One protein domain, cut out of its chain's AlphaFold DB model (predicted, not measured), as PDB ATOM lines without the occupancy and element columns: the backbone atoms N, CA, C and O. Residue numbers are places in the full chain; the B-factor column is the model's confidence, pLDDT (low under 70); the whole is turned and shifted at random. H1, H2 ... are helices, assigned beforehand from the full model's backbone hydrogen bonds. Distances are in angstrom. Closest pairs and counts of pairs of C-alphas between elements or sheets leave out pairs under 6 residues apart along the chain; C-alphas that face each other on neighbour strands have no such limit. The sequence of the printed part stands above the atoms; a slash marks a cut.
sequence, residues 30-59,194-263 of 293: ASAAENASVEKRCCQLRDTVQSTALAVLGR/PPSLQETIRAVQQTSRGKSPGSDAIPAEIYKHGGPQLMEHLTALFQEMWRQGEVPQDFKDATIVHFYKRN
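This is residues 30 to 59 and 194 to 263 of the 293 residues of the protein "Hypothetical protein" of Spirometra erinaceieuropaei (UniProt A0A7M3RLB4). Two long helices, H1 and H4, lie side by side and run opposite ways, meeting along only part of their lengths; the shorter H2 crosses H4, and the small H3 sits near the start of H4, between H2 and the later part of H1. A long loop, residues 207 to 219, joins H2 to H3, and past the little helix H5 a tail, residues 256 to 263, sticks out from the body. The printed part has 100 residues with five named helices, H1 to H5 in chain order, and no named strand: the class is all helix. It is only just compact, close to loose, with a radius of gyration of the C-alphas of 15.2 A, and elongated, spanning 53 by 30 by 27 A.

H1, residues 32 to 57, touches H4, residues 227 to 244, at a shallow tilt of 15 degrees, opposite ways. The closest C-alphas are those of Val 38 and Met 241, 6.9 A apart; H1 touches H4 with residues 38 to 45 alone, and H4 touches H1 with residues 233 to 241 alone. H2, residues 197 to 206, touches residues 231 to 235 of H4 alone, only just about perpendicular at 70.2 degrees, with the C-alphas of Leu 197 and Thr 235 closest at 5.6 A. H3, residues 220 to 225, touches H2 at a steep tilt of 50 degrees, opposite ways; the closest C-alphas, of Gln 205 and Lys 224, are 5.7 A apart. The helix packing is mostly crossed, but only just: of 3 touching pairs with a tilt, 1 is shallow. H3 is close to but not clearly touching H1, with the C-alphas of Ala 53 and Ile 222 closest at 7.4 A, and likewise H4, with those of Tyr 223 and Leu 230 closest at 7.4 A. H5, residues 249 to 252, touches no helix but is near H1, with the C-alphas of Glu 39 and Gln 249 closest at 7.6 A. In H2 and H3 every O i to N i+4 pair is within hydrogen-bond range, in H1 21 of 22 and in H4 13 of 14; H5 is too short for such a pair.

H1 is the longest helix, 37.5 A from C-alpha 32 at (229.976, 174.972, 289.102) to C-alpha 57 at (246.663, 167.917, 256.265). H4 measures 26.5 A and ends with C-alpha 244 at (225.127, 181.226, 280.318). H2 measures 14.2 A, H3 8.8 A and H5 5.1 A.

The C-alphas of Ala 30 and Asn 263 are the two farthest apart, 54.5 A. Residues 60 to 193 are not printed, and C-alphas 59 and 194 are 36.8 A apart across this cut. Residues 54 to 59, of which 54 to 57 belong to H1, and residues 256 to 263 stand free; the body without them spans 39 by 28 by 24 A. The link from H2 to H3 is long, and those from H3 to H4 and from H4 to H5 are tight. Mean pLDDT of the printed part is 82.6, and residues 30 to 36 and 254 to 263 are under 70.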
ATOM      1  N   ALA A  30     224.821 171.368 287.091       50.97
ATOM      2  CA  ALA A  30     224.558 172.753 287.566       50.97
ATOM      3  C   ALA A  30     225.730 173.680 288.034       50.97
ATOM      4  O   ALA A  30     226.592 173.319 288.833       50.97
ATOM      5  N   SER A  31     225.699 174.932 287.560       48.62
ATOM      6  CA  SER A  31     226.512 176.128 287.870       48.62
ATOM      7  C   SER A  31     228.037 175.953 287.955       48.62
ATOM      8  O   SER A  31     228.763 176.348 287.041       48.62
ATOM      9  N   ALA A  32     228.556 175.320 289.008       41.28
ATOM     10  CA  ALA A  32     229.976 174.972 289.102       41.28
ATOM     11  C   ALA A  32     230.393 173.987 287.991       41.28
ATOM     12  O   ALA A  32     231.507 174.066 287.468       41.28
ATOM     13  N   ALA A  33     229.482 173.094 287.588       45.16
ATOM     14  CA  ALA A  33     229.690 172.207 286.449       45.16
ATOM     15  C   ALA A  33     229.339 172.847 285.090       45.16
ATOM     16  O   ALA A  33     229.713 172.285 284.064       45.16
ATOM     17  N   GLU A  34     228.657 173.998 285.053       43.56
ATOM     18  CA  GLU A  34     228.312 174.702 283.804       43.56
ATOM     19  C   GLU A  34     229.513 175.485 283.255       43.56
ATOM     20  O   GLU A  34     229.898 175.240 282.110       43.56
ATOM     21  N   ASN A  35     230.252 176.200 284.117       51.44
ATOM     22  CA  ASN A  35     231.583 176.743 283.787       51.44
ATOM     23  C   ASN A  35     232.504 175.640 283.242       51.44
ATOM     24  O   ASN A  35     233.134 175.772 282.189       51.44
ATOM     25  N   ALA A  36     232.537 174.502 283.945       57.41
ATOM     26  CA  ALA A  36     233.296 173.334 283.523       57.41
ATOM     27  C   ALA A  36     232.752 172.700 282.229       57.41
ATOM     28  O   ALA A  36     233.512 172.032 281.539       57.41
ATOM     29  N   SER A  37     231.480 172.904 281.870       77.69
ATOM     30  CA  SER A  37     230.858 172.411 280.635       77.69
ATOM     31  C   SER A  37     231.227 173.276 279.430       77.69
ATOM     32  O   SER A  37     231.636 172.730 278.404       77.69
ATOM     33  N   VAL A  38     231.172 174.610 279.548       84.69
ATOM     34  CA  VAL A  38     231.584 175.537 278.476       84.69
ATOM     35  C   VAL A  38     233.084 175.416 278.200       84.69
ATOM     36  O   VAL A  38     233.480 175.246 277.045       84.69
ATOM     37  N   GLU A  39     233.917 175.404 279.246       86.69
ATOM     38  CA  GLU A  39     235.369 175.208 279.127       86.69
ATOM     39  C   GLU A  39     235.695 173.831 278.510       86.69
ATOM     40  O   GLU A  39     236.426 173.737 277.521       86.69
ATOM     41  N   LYS A  40     235.070 172.749 279.005       87.31
ATOM     42  CA  LYS A  40     235.236 171.390 278.457       87.31
ATOM     43  C   LYS A  40     234.787 171.291 277.001       87.31
ATOM     44  O   LYS A  40     235.513 170.692 276.214       87.31
ATOM     45  N   ARG A  41     233.651 171.882 276.614       87.88
ATOM     46  CA  ARG A  41     233.182 171.900 275.215       87.88
ATOM     47  C   ARG A  41     234.113 172.704 274.312       87.88
ATOM     48  O   ARG A  41     234.377 172.270 273.192       87.88
ATOM     49  N   CYS A  42     234.647 173.828 274.790       89.38
ATOM     50  CA  CYS A  42     235.632 174.616 274.053       89.38
ATOM     51  C   CYS A  42     236.924 173.814 273.821       89.38
ATOM     52  O   CYS A  42     237.408 173.731 272.692       89.38
ATOM     53  N   CYS A  43     237.449 173.153 274.858       88.69
ATOM     54  CA  CYS A  43     238.611 172.266 274.749       88.69
ATOM     55  C   CYS A  43     238.344 171.049 273.850       88.69
ATOM     56  O   CYS A  43     239.125 170.790 272.943       88.69
ATOM     57  N   GLN A  44     237.205 170.367 273.997       89.81
ATOM     58  CA  GLN A  44     236.813 169.251 273.125       89.81
ATOM     59  C   GLN A  44     236.738 169.664 271.648       89.81
ATOM     60  O   GLN A  44     237.224 168.929 270.785       89.81
ATOM     61  N   LEU A  45     236.170 170.836 271.339       90.94
ATOM     62  CA  LEU A  45     236.111 171.356 269.972       90.94
ATOM     63  C   LEU A  45     237.516 171.683 269.440       90.94
ATOM     64  O   LEU A  45     237.856 171.274 268.332       90.94
ATOM     65  N   ARG A  46     238.351 172.347 270.250       91.00
ATOM     66  CA  ARG A  46     239.758 172.664 269.948       91.00
ATOM     67  C   ARG A  46     240.567 171.404 269.622       91.00
ATOM     68  O   ARG A  46     241.170 171.325 268.554       91.00
ATOM     69  N   ASP A  47     240.524 170.403 270.499       91.19
ATOM     70  CA  ASP A  47     241.274 169.150 270.372       91.19
ATOM     71  C   ASP A  47     240.805 168.336 269.159       91.19
ATOM     72  O   ASP A  47     241.622 167.768 268.427       91.19
ATOM     73  N   THR A  48     239.495 168.331 268.893       91.75
ATOM     74  CA  THR A  48     238.901 167.690 267.710       91.75
ATOM     75  C   THR A  48     239.339 168.390 266.425       91.75
ATOM     76  O   THR A  48     239.758 167.724 265.479       91.75
ATOM     77  N   VAL A  49     239.316 169.727 266.382       91.88
ATOM     78  CA  VAL A  49     239.774 170.502 265.216       91.88
ATOM     79  C   VAL A  49     241.272 170.311 264.977       91.88
ATOM     80  O   VAL A  49     241.665 170.047 263.839       91.88
ATOM     81  N   GLN A  50     242.111 170.373 266.019       89.75
ATOM     82  CA  GLN A  50     243.547 170.094 265.906       89.75
ATOM     83  C   GLN A  50     243.810 168.674 265.381       89.75
ATOM     84  O   GLN A  50     244.597 168.499 264.449       89.75
ATOM     85  N   SER A  51     243.145 167.667 265.954       89.31
ATOM     86  CA  SER A  51     243.339 166.254 265.602       89.31
ATOM     87  C   SER A  51     242.886 165.955 264.172       89.31
ATOM     88  O   SER A  51     243.627 165.328 263.412       89.31
ATOM     89  N   THR A  52     241.723 166.466 263.763       89.62
ATOM     90  CA  THR A  52     241.204 166.324 262.395       89.62
ATOM     91  C   THR A  52     242.082 167.058 261.381       89.62
ATOM     92  O   THR A  52     242.439 166.487 260.348       89.62
ATOM     93  N   ALA A  53     242.515 168.290 261.678       87.25
ATOM     94  CA  ALA A  53     243.434 169.028 260.812       87.25
ATOM     95  C   ALA A  53     244.782 168.301 260.661       87.25
ATOM     96  O   ALA A  53     245.296 168.180 259.548       87.25
ATOM     97  N   LEU A  54     245.326 167.754 261.754       86.62
ATOM     98  CA  LEU A  54     246.557 166.965 261.753       86.62
ATOM     99  C   LEU A  54     246.419 165.666 260.943       86.62
ATOM    100  O   LEU A  54     247.356 165.300 260.232       86.62
ATOM    101  N   ALA A  55     245.271 164.989 261.018       87.19
ATOM    102  CA  ALA A  55     245.002 163.761 260.271       87.19
ATOM    103  C   ALA A  55     244.852 164.003 258.756       87.19
ATOM    104  O   ALA A  55     245.369 163.224 257.957       87.19
ATOM    105  N   VAL A  56     244.180 165.088 258.350       86.12
ATOM    106  CA  VAL A  56     243.847 165.359 256.937       86.12
ATOM    107  C   VAL A  56     244.934 166.150 256.200       86.12
ATOM    108  O   VAL A  56     245.206 165.881 255.027       86.12
ATOM    109  N   LEU A  57     245.586 167.112 256.862       85.00
ATOM    110  CA  LEU A  57     246.663 167.917 256.265       85.00
ATOM    111  C   LEU A  57     248.059 167.329 256.513       85.00
ATOM    112  O   LEU A  57     248.992 167.645 255.770       85.00
ATOM    113  N   GLY A  58     248.205 166.472 257.529       83.38
ATOM    114  CA  GLY A  58     249.489 165.947 257.982       83.38
ATOM    115  C   GLY A  58     250.351 166.996 258.693       83.38
ATOM    116  O   GLY A  58     250.001 168.171 258.818       83.38
ATOM    117  N   ARG A  59     251.543 166.584 259.143       77.25
ATOM    118  CA  ARG A  59     252.586 167.537 259.557       77.25
ATOM    119  C   ARG A  59     253.340 168.018 258.322       77.25
ATOM    120  O   ARG A  59     253.762 167.204 257.503       77.25
ATOM    121  N   PRO A 194     220.712 185.526 270.449       91.62
ATOM    122  CA  PRO A 194     221.904 184.685 270.461       91.62
ATOM    123  C   PRO A 194     222.519 184.572 269.050       91.62
ATOM    124  O   PRO A 194     221.770 184.397 268.084       91.62
ATOM    125  N   PRO A 195     223.863 184.589 268.903       93.31
ATOM    126  CA  PRO A 195     224.531 184.658 267.600       93.31
ATOM    127  C   PRO A 195     224.058 183.603 266.593       93.31
ATOM    128  O   PRO A 195     224.027 182.407 266.893       93.31
ATOM    129  N   SER A 196     223.727 184.022 265.370       94.75
ATOM    130  CA  SER A 196     223.258 183.104 264.328       94.75
ATOM    131  C   SER A 196     224.397 182.348 263.629       94.75
ATOM    132  O   SER A 196     225.567 182.756 263.613       94.75
ATOM    133  N   LEU A 197     224.034 181.255 262.949       94.50
ATOM    134  CA  LEU A 197     224.952 180.508 262.083       94.50
ATOM    135  C   LEU A 197     225.483 181.381 260.931       94.50
ATOM    136  O   LEU A 197     226.660 181.299 260.580       94.50
ATOM    137  N   GLN A 198     224.648 182.259 260.365       94.94
ATOM    138  CA  GLN A 198     225.056 183.133 259.265       94.94
ATOM    139  C   GLN A 198     226.058 184.206 259.720       94.94
ATOM    140  O   GLN A 198     226.977 184.540 258.969       94.94
ATOM    141  N   GLU A 199     225.915 184.734 260.935       94.56
ATOM    142  CA  GLU A 199     226.875 185.673 261.524       94.56
ATOM    143  C   GLU A 199     228.183 184.983 261.890       94.56
ATOM    144  O   GLU A 199     229.245 185.494 261.542       94.56
ATOM    145  N   THR A 200     228.119 183.784 262.478       95.00
ATOM    146  CA  THR A 200     229.303 182.963 262.772       95.00
ATOM    147  C   THR A 200     230.104 182.677 261.497       95.00
ATOM    148  O   THR A 200     231.307 182.949 261.444       95.00
ATOM    149  N   ILE A 201     229.438 182.242 260.418       94.31
ATOM    150  CA  ILE A 201     230.053 182.067 259.091       94.31
ATOM    151  C   ILE A 201     230.668 183.385 258.593       94.31
ATOM    152  O   ILE A 201     231.810 183.402 258.127       94.31
ATOM    153  N   ARG A 202     229.938 184.503 258.693       95.81
ATOM    154  CA  ARG A 202     230.391 185.822 258.220       95.81
ATOM    155  C   ARG A 202     231.641 186.292 258.969       95.81
ATOM    156  O   ARG A 202     232.608 186.687 258.320       95.81
ATOM    157  N   ALA A 203     231.654 186.192 260.297       94.50
ATOM    158  CA  ALA A 203     232.777 186.566 261.151       94.50
ATOM    159  C   ALA A 203     234.016 185.702 260.862       94.50
ATOM    160  O   ALA A 203     235.096 186.232 260.582       94.50
ATOM    161  N   VAL A 204     233.855 184.372 260.806       93.81
ATOM    162  CA  VAL A 204     234.940 183.447 260.440       93.81
ATOM    163  C   VAL A 204     235.499 183.779 259.053       93.81
ATOM    164  O   VAL A 204     236.722 183.832 258.883       93.81
ATOM    165  N   GLN A 205     234.655 184.084 258.062       93.12
ATOM    166  CA  GLN A 205     235.125 184.458 256.723       93.12
ATOM    167  C   GLN A 205     235.739 185.869 256.645       93.12
ATOM    168  O   GLN A 205     236.605 186.083 255.793       93.12
ATOM    169  N   GLN A 206     235.438 186.777 257.579       93.44
ATOM    170  CA  GLN A 206     236.076 188.098 257.692       93.44
ATOM    171  C   GLN A 206     237.470 188.084 258.352       93.44
ATOM    172  O   GLN A 206     238.259 188.993 258.091       93.44
ATOM    173  N   THR A 207     237.830 187.064 259.146       90.31
ATOM    174  CA  THR A 207     239.174 186.977 259.773       90.31
ATOM    175  C   THR A 207     240.319 187.083 258.745       90.31
ATOM    176  O   THR A 207     240.200 186.627 257.604       90.31
ATOM    177  N   SER A 208     241.461 187.673 259.105       84.94
ATOM    178  CA  SER A 208     242.576 187.831 258.158       84.94
ATOM    179  C   SER A 208     243.440 186.569 258.053       84.94
ATOM    180  O   SER A 208     243.978 186.109 259.058       84.94
ATOM    181  N   ARG A 209     243.636 186.066 256.826       85.19
ATOM    182  CA  ARG A 209     244.580 184.978 256.505       85.19
ATOM    183  C   ARG A 209     246.041 185.378 256.755       85.19
ATOM    184  O   ARG A 209     246.394 186.550 256.611       85.19
ATOM    185  N   GLY A 210     246.897 184.405 257.065       81.44
ATOM    186  CA  GLY A 210     248.344 184.595 257.223       81.44
ATOM    187  C   GLY A 210     248.786 185.367 258.476       81.44
ATOM    188  O   GLY A 210     249.875 185.940 258.477       81.44
ATOM    189  N   LYS A 211     247.950 185.400 259.520       83.19
ATOM    190  CA  LYS A 211     248.358 185.721 260.902       83.19
ATOM    191  C   LYS A 211     248.906 184.463 261.577       83.19
ATOM    192  O   LYS A 211     248.587 183.362 261.123       83.19
ATOM    193  N   SER A 212     249.690 184.590 262.648       74.25
ATOM    194  CA  SER A 212     249.963 183.407 263.477       74.25
ATOM    195  C   SER A 212     248.704 183.035 264.280       74.25
ATOM    196  O   SER A 212     247.871 183.906 264.544       74.25
ATOM    197  N   PRO A 213     248.546 181.763 264.683       82.19
ATOM    198  CA  PRO A 213     247.526 181.369 265.651       82.19
ATOM    199  C   PRO A 213     247.663 182.087 267.006       82.19
ATOM    200  O   PRO A 213     248.745 182.576 267.353       82.19
ATOM    201  N   GLY A 214     246.579 182.086 267.785       75.69
ATOM    202  CA  GLY A 214     246.571 182.513 269.189       75.69
ATOM    203  C   GLY A 214     246.622 181.324 270.156       75.69
ATOM    204  O   GLY A 214     247.111 180.256 269.786       75.69
ATOM    205  N   SER A 215     246.067 181.537 271.360       73.50
ATOM    206  CA  SER A 215     245.261 180.571 272.141       73.50
ATOM    207  C   SER A 215     245.454 179.076 271.847       73.50
ATOM    208  O   SER A 215     246.041 178.289 272.585       73.50
ATOM    209  N   ASP A 216     244.874 178.698 270.719       79.00
ATOM    210  CA  ASP A 216     244.520 177.353 270.297       79.00
ATOM    211  C   ASP A 216     245.556 176.665 269.398       79.00
ATOM    212  O   ASP A 216     245.383 175.491 269.071       79.00
ATOM    213  N   ALA A 217     246.596 177.377 268.955       83.12
ATOM    214  CA  ALA A 217     247.485 176.970 267.864       83.12
ATOM    215  C   ALA A 217     246.781 176.659 266.513       83.12
ATOM    216  O   ALA A 217     247.420 176.123 265.601       83.12
ATOM    217  N   ILE A 218     245.505 177.032 266.333       85.69
ATOM    218  CA  ILE A 218     244.715 176.797 265.114       85.69
ATOM    219  C   ILE A 218     244.756 178.062 264.229       85.69
ATOM    220  O   ILE A 218     244.255 179.117 264.617       85.69
ATOM    221  N   PRO A 219     245.340 178.016 263.015       87.88
ATOM    222  CA  PRO A 219     245.353 179.178 262.131       87.88
ATOM    223  C   PRO A 219     243.964 179.446 261.534       87.88
ATOM    224  O   PRO A 219     243.198 178.518 261.265       87.88
ATOM    225  N   ALA A 220     243.666 180.720 261.256       87.88
ATOM    226  CA  ALA A 220     242.375 181.181 260.729       87.88
ATOM    227  C   ALA A 220     241.938 180.458 259.438       87.88
ATOM    228  O   ALA A 220     240.746 180.325 259.160       87.88
ATOM    229  N   GLU A 221     242.890 179.958 258.651       90.81
ATOM    230  CA  GLU A 221     242.663 179.092 257.498       90.81
ATOM    231  C   GLU A 221     241.874 177.815 257.834       90.81
ATOM    232  O   GLU A 221     241.038 177.423 257.025       90.81
ATOM    233  N   ILE A 222     242.082 177.186 258.997       91.25
ATOM    234  CA  ILE A 222     241.337 175.978 259.396       91.25
ATOM    235  C   ILE A 222     239.870 176.331 259.641       91.25
ATOM    236  O   ILE A 222     238.991 175.731 259.028       91.25
ATOM    237  N   TYR A 223     239.599 177.365 260.442       91.06
ATOM    238  CA  TYR A 223     238.234 177.831 260.697       91.06
ATOM    239  C   TYR A 223     237.509 178.224 259.399       91.06
ATOM    240  O   TYR A 223     236.375 177.811 259.174       91.06
ATOM    241  N   LYS A 224     238.183 178.931 258.480       92.62
ATOM    242  CA  LYS A 224     237.629 179.308 257.164       92.62
ATOM    243  C   LYS A 224     237.296 178.140 256.236       92.62
ATOM    244  O   LYS A 224     236.554 178.355 255.277       92.62
ATOM    245  N   HIS A 225     237.884 176.967 256.455       89.62
ATOM    246  CA  HIS A 225     237.789 175.826 255.543       89.62
ATOM    247  C   HIS A 225     237.286 174.534 256.214       89.62
ATOM    248  O   HIS A 225     237.243 173.504 255.557       89.62
ATOM    249  N   GLY A 226     236.849 174.576 257.478       86.44
ATOM    250  CA  GLY A 226     236.326 173.410 258.207       86.44
ATOM    251  C   GLY A 226     234.892 172.981 257.858       86.44
ATOM    252  O   GLY A 226     234.334 172.128 258.543       86.44
ATOM    253  N   GLY A 227     234.291 173.567 256.818       89.69
ATOM    254  CA  GLY A 227     232.955 173.215 256.322       89.69
ATOM    255  C   GLY A 227     231.787 173.576 257.261       89.69
ATOM    256  O   GLY A 227     231.997 174.171 258.320       89.69
ATOM    257  N   PRO A 228     230.539 173.233 256.876       90.56
ATOM    258  CA  PRO A 228     229.336 173.576 257.641       90.56
ATOM    259  C   PRO A 228     229.331 173.020 259.070       90.56
ATOM    260  O   PRO A 228     229.030 173.768 259.993       90.56
ATOM    261  N   GLN A 229     229.767 171.768 259.271       90.00
ATOM    262  CA  GLN A 229     229.789 171.117 260.592       90.00
ATOM    263  C   GLN A 229     230.608 171.906 261.626       90.00
ATOM    264  O   GLN A 229     230.176 172.079 262.764       90.00
ATOM    265  N   LEU A 230     231.770 172.455 261.242       92.38
ATOM    266  CA  LEU A 230     232.549 173.295 262.154       92.38
ATOM    267  C   LEU A 230     231.836 174.620 262.462       92.38
ATOM    268  O   LEU A 230     231.929 175.115 263.582       92.38
ATOM    269  N   MET A 231     231.115 175.193 261.495       95.56
ATOM    270  CA  MET A 231     230.358 176.432 261.706       95.56
ATOM    271  C   MET A 231     229.161 176.194 262.633       95.56
ATOM    272  O   MET A 231     228.916 177.008 263.520       95.56
ATOM    273  N   GLU A 232     228.465 175.066 262.489       92.88
ATOM    274  CA  GLU A 232     227.389 174.620 263.382       92.88
ATOM    275  C   GLU A 232     227.904 174.410 264.812       92.88
ATOM    276  O   GLU A 232     227.348 174.981 265.750       92.88
ATOM    277  N   HIS A 233     229.013 173.682 264.994       92.75
ATOM    278  CA  HIS A 233     229.607 173.463 266.318       92.75
ATOM    279  C   HIS A 233     230.143 174.748 266.973       92.75
ATOM    280  O   HIS A 233     229.974 174.917 268.181       92.75
ATOM    281  N   LEU A 234     230.740 175.670 266.205       93.62
ATOM    282  CA  LEU A 234     231.142 176.990 266.708       93.62
ATOM    283  C   LEU A 234     229.926 177.837 267.102       93.62
ATOM    284  O   LEU A 234     229.914 178.412 268.184       93.62
ATOM    285  N   THR A 235     228.881 177.864 266.271       94.44
ATOM    286  CA  THR A 235     227.635 178.596 266.564       94.44
ATOM    287  C   THR A 235     226.999 178.066 267.846       94.44
ATOM    288  O   THR A 235     226.741 178.833 268.767       94.44
ATOM    289  N   ALA A 236     226.834 176.746 267.965       93.56
ATOM    290  CA  ALA A 236     226.276 176.103 269.152       93.56
ATOM    291  C   ALA A 236     227.144 176.271 270.415       93.56
ATOM    292  O   ALA A 236     226.652 176.065 271.525       93.56
ATOM    293  N   LEU A 237     228.429 176.620 270.276       92.69
ATOM    294  CA  LEU A 237     229.304 176.996 271.388       92.69
ATOM    295  C   LEU A 237     229.143 178.484 271.754       92.69
ATOM    296  O   LEU A 237     229.004 178.794 272.933       92.69
ATOM    297  N   PHE A 238     229.087 179.394 270.777       92.75
ATOM    298  CA  PHE A 238     228.858 180.825 271.029       92.75
ATOM    299  C   PHE A 238     227.462 181.106 271.603       92.75
ATOM    300  O   PHE A 238     227.328 181.932 272.500       92.75
ATOM    301  N   GLN A 239     226.433 180.382 271.154       93.06
ATOM    302  CA  GLN A 239     225.084 180.448 271.726       93.06
ATOM    303  C   GLN A 239     225.033 179.921 273.169       93.06
ATOM    304  O   GLN A 239     224.255 180.427 273.975       93.06
ATOM    305  N   GLU A 240     225.879 178.946 273.521       90.88
ATOM    306  CA  GLU A 240     226.010 178.468 274.903       90.88
ATOM    307  C   GLU A 240     226.655 179.534 275.796       90.88
ATOM    308  O   GLU A 240     226.098 179.872 276.838       90.88
ATOM    309  N   MET A 241     227.776 180.119 275.349       91.00
ATOM    310  CA  MET A 241     228.438 181.229 276.047       91.00
ATOM    311  C   MET A 241     227.481 182.410 276.258       91.00
ATOM    312  O   MET A 241     227.409 182.958 277.355       91.00
ATOM    313  N   TRP A 242     226.704 182.766 275.227       90.44
ATOM    314  CA  TRP A 242     225.699 183.832 275.288       90.44
ATOM    315  C   TRP A 242     224.607 183.542 276.321       90.44
ATOM    316  O   TRP A 242     224.304 184.391 277.153       90.44
ATOM    317  N   ARG A 243     224.044 182.325 276.309       89.44
ATOM    318  CA  ARG A 243     222.963 181.926 277.222       89.44
ATOM    319  C   ARG A 243     223.406 181.857 278.683       89.44
ATOM    320  O   ARG A 243     222.623 182.216 279.556       89.44
ATOM    321  N   GLN A 244     224.610 181.356 278.950       87.31
ATOM    322  CA  GLN A 244     225.127 181.226 280.318       87.31
ATOM    323  C   GLN A 244     225.748 182.536 280.836       87.31
ATOM    324  O   GLN A 244     225.865 182.722 282.042       87.31
ATOM    325  N   GLY A 245     226.148 183.449 279.943       87.38
ATOM    326  CA  GLY A 245     226.995 184.598 280.285       87.38
ATOM    327  C   GLY A 245     228.454 184.207 280.563       87.38
ATOM    328  O   GLY A 245     229.224 185.005 281.098       87.38
ATOM    329  N   GLU A 246     228.842 182.978 280.213       85.88
ATOM    330  CA  GLU A 246     230.111 182.363 280.594       85.88
ATOM    331  C   GLU A 246     231.043 182.179 279.396       85.88
ATOM    332  O   GLU A 246     230.645 181.793 278.300       85.88
ATOM    333  N   VAL A 247     232.325 182.467 279.615       86.06
ATOM    334  CA  VAL A 247     233.361 182.525 278.577       86.06
ATOM    335  C   VAL A 247     234.606 181.777 279.079       86.06
ATOM    336  O   VAL A 247     235.000 182.010 280.229       86.06
ATOM    337  N   PRO A 248     235.252 180.914 278.267       84.19
ATOM    338  CA  PRO A 248     236.469 180.191 278.644       84.19
ATOM    339  C   PRO A 248     237.595 181.095 279.145       84.19
ATOM    340  O   PRO A 248     237.724 182.245 278.714       84.19
ATOM    341  N   GLN A 249     238.454 180.578 280.022       83.44
ATOM    342  CA  GLN A 249     239.556 181.372 280.573       83.44
ATOM    343  C   GLN A 249     240.568 181.784 279.492       83.44
ATOM    344  O   GLN A 249     241.025 182.926 279.480       83.44
ATOM    345  N   ASP A 250     240.802 180.916 278.506       77.31
ATOM    346  CA  ASP A 250     241.625 181.197 277.319       77.31
ATOM    347  C   ASP A 250     241.164 182.419 276.497       77.31
ATOM    348  O   ASP A 250     241.959 183.009 275.768       77.31
ATOM    349  N   PHE A 251     239.889 182.816 276.595       77.38
ATOM    350  CA  PHE A 251     239.352 183.998 275.905       77.38
ATOM    351  C   PHE A 251     239.477 185.277 276.758       77.38
ATOM    352  O   PHE A 251     239.382 186.383 276.225       77.38
ATOM    353  N   LYS A 252     239.697 185.138 278.073       80.00
ATOM    354  CA  LYS A 252     239.931 186.241 279.024       80.00
ATOM    355  C   LYS A 252     241.426 186.582 279.140       80.00
ATOM    356  O   LYS A 252     241.778 187.742 279.358       80.00
ATOM    357  N   ASP A 253     242.304 185.592 278.977       77.00
ATOM    358  CA  ASP A 253     243.747 185.715 279.213       77.00
ATOM    359  C   ASP A 253     244.518 186.323 278.022       77.00
ATOM    360  O   ASP A 253     244.856 185.669 277.031       77.00
ATOM    361  N   ALA A 254     244.886 187.603 278.136       69.56
ATOM    362  CA  ALA A 254     245.637 188.319 277.105       69.56
ATOM    363  C   ALA A 254     247.161 188.067 277.171       69.56
ATOM    364  O   ALA A 254     247.874 188.642 277.996       69.56
ATOM    365  N   THR A 255     247.704 187.281 276.233       66.38
ATOM    366  CA  THR A 255     249.165 187.119 276.074       66.38
ATOM    367  C   THR A 255     249.778 188.297 275.301       66.38
ATOM    368  O   THR A 255     249.632 188.406 274.083       66.38
ATOM    369  N   ILE A 256     250.504 189.178 275.997       66.62
ATOM    370  CA  ILE A 256     251.189 190.335 275.395       66.62
ATOM    371  C   ILE A 256     252.590 189.934 274.901       66.62
ATOM    372  O   ILE A 256     253.463 189.598 275.703       66.62
ATOM    373  N   VAL A 257     252.839 190.034 273.589       63.94
ATOM    374  CA  VAL A 257     254.168 189.823 272.983       63.94
ATOM    375  C   VAL A 257     254.713 191.119 272.380       63.94
ATOM    376  O   VAL A 257     254.038 191.832 271.639       63.94
ATOM    377  N   HIS A 258     255.974 191.423 272.694       60.34
ATOM    378  CA  HIS A 258     256.658 192.636 272.251       60.34
ATOM    379  C   HIS A 258     257.444 192.421 270.956       60.34
ATOM    380  O   HIS A 258     258.425 191.678 270.932       60.34
ATOM    381  N   PHE A 259     257.088 193.161 269.905       57.00
ATOM    382  CA  PHE A 259     257.830 193.195 268.644       57.00
ATOM    383  C   PHE A 259     258.518 194.547 268.432       57.00
ATOM    384  O   PHE A 259     257.873 195.594 268.432       57.00
ATOM    385  N   TYR A 260     259.838 194.534 268.215       54.97
ATOM    386  CA  TYR A 260     260.611 195.755 267.980       54.97
ATOM    387  C   TYR A 260     260.417 196.307 266.553       54.97
ATOM    388  O   TYR A 260     260.727 195.640 265.562       54.97
ATOM    389  N   LYS A 261     259.969 197.563 266.436       53.03
ATOM    390  CA  LYS A 261     259.795 198.280 265.171       53.03
ATOM    391  C   LYS A 261     261.124 198.925 264.788       53.03
ATOM    392  O   LYS A 261     261.618 199.807 265.485       53.03
ATOM    393  N   ARG A 262     261.692 198.497 263.655       49.62
ATOM    394  CA  ARG A 262     263.095 198.741 263.253       49.62
ATOM    395  C   ARG A 262     263.566 200.208 263.281       49.62
ATOM    396  O   ARG A 262     264.768 200.425 263.395       49.62
ATOM    397  N   ASN A 263     262.648 201.175 263.212       56.06
ATOM    398  CA  ASN A 263     262.932 202.597 262.990       56.06
ATOM    399  C   ASN A 263     262.761 203.493 264.241       56.06
ATOM    400  O   ASN A 263     262.877 204.707 264.114       56.06
TER     401      ASN A 263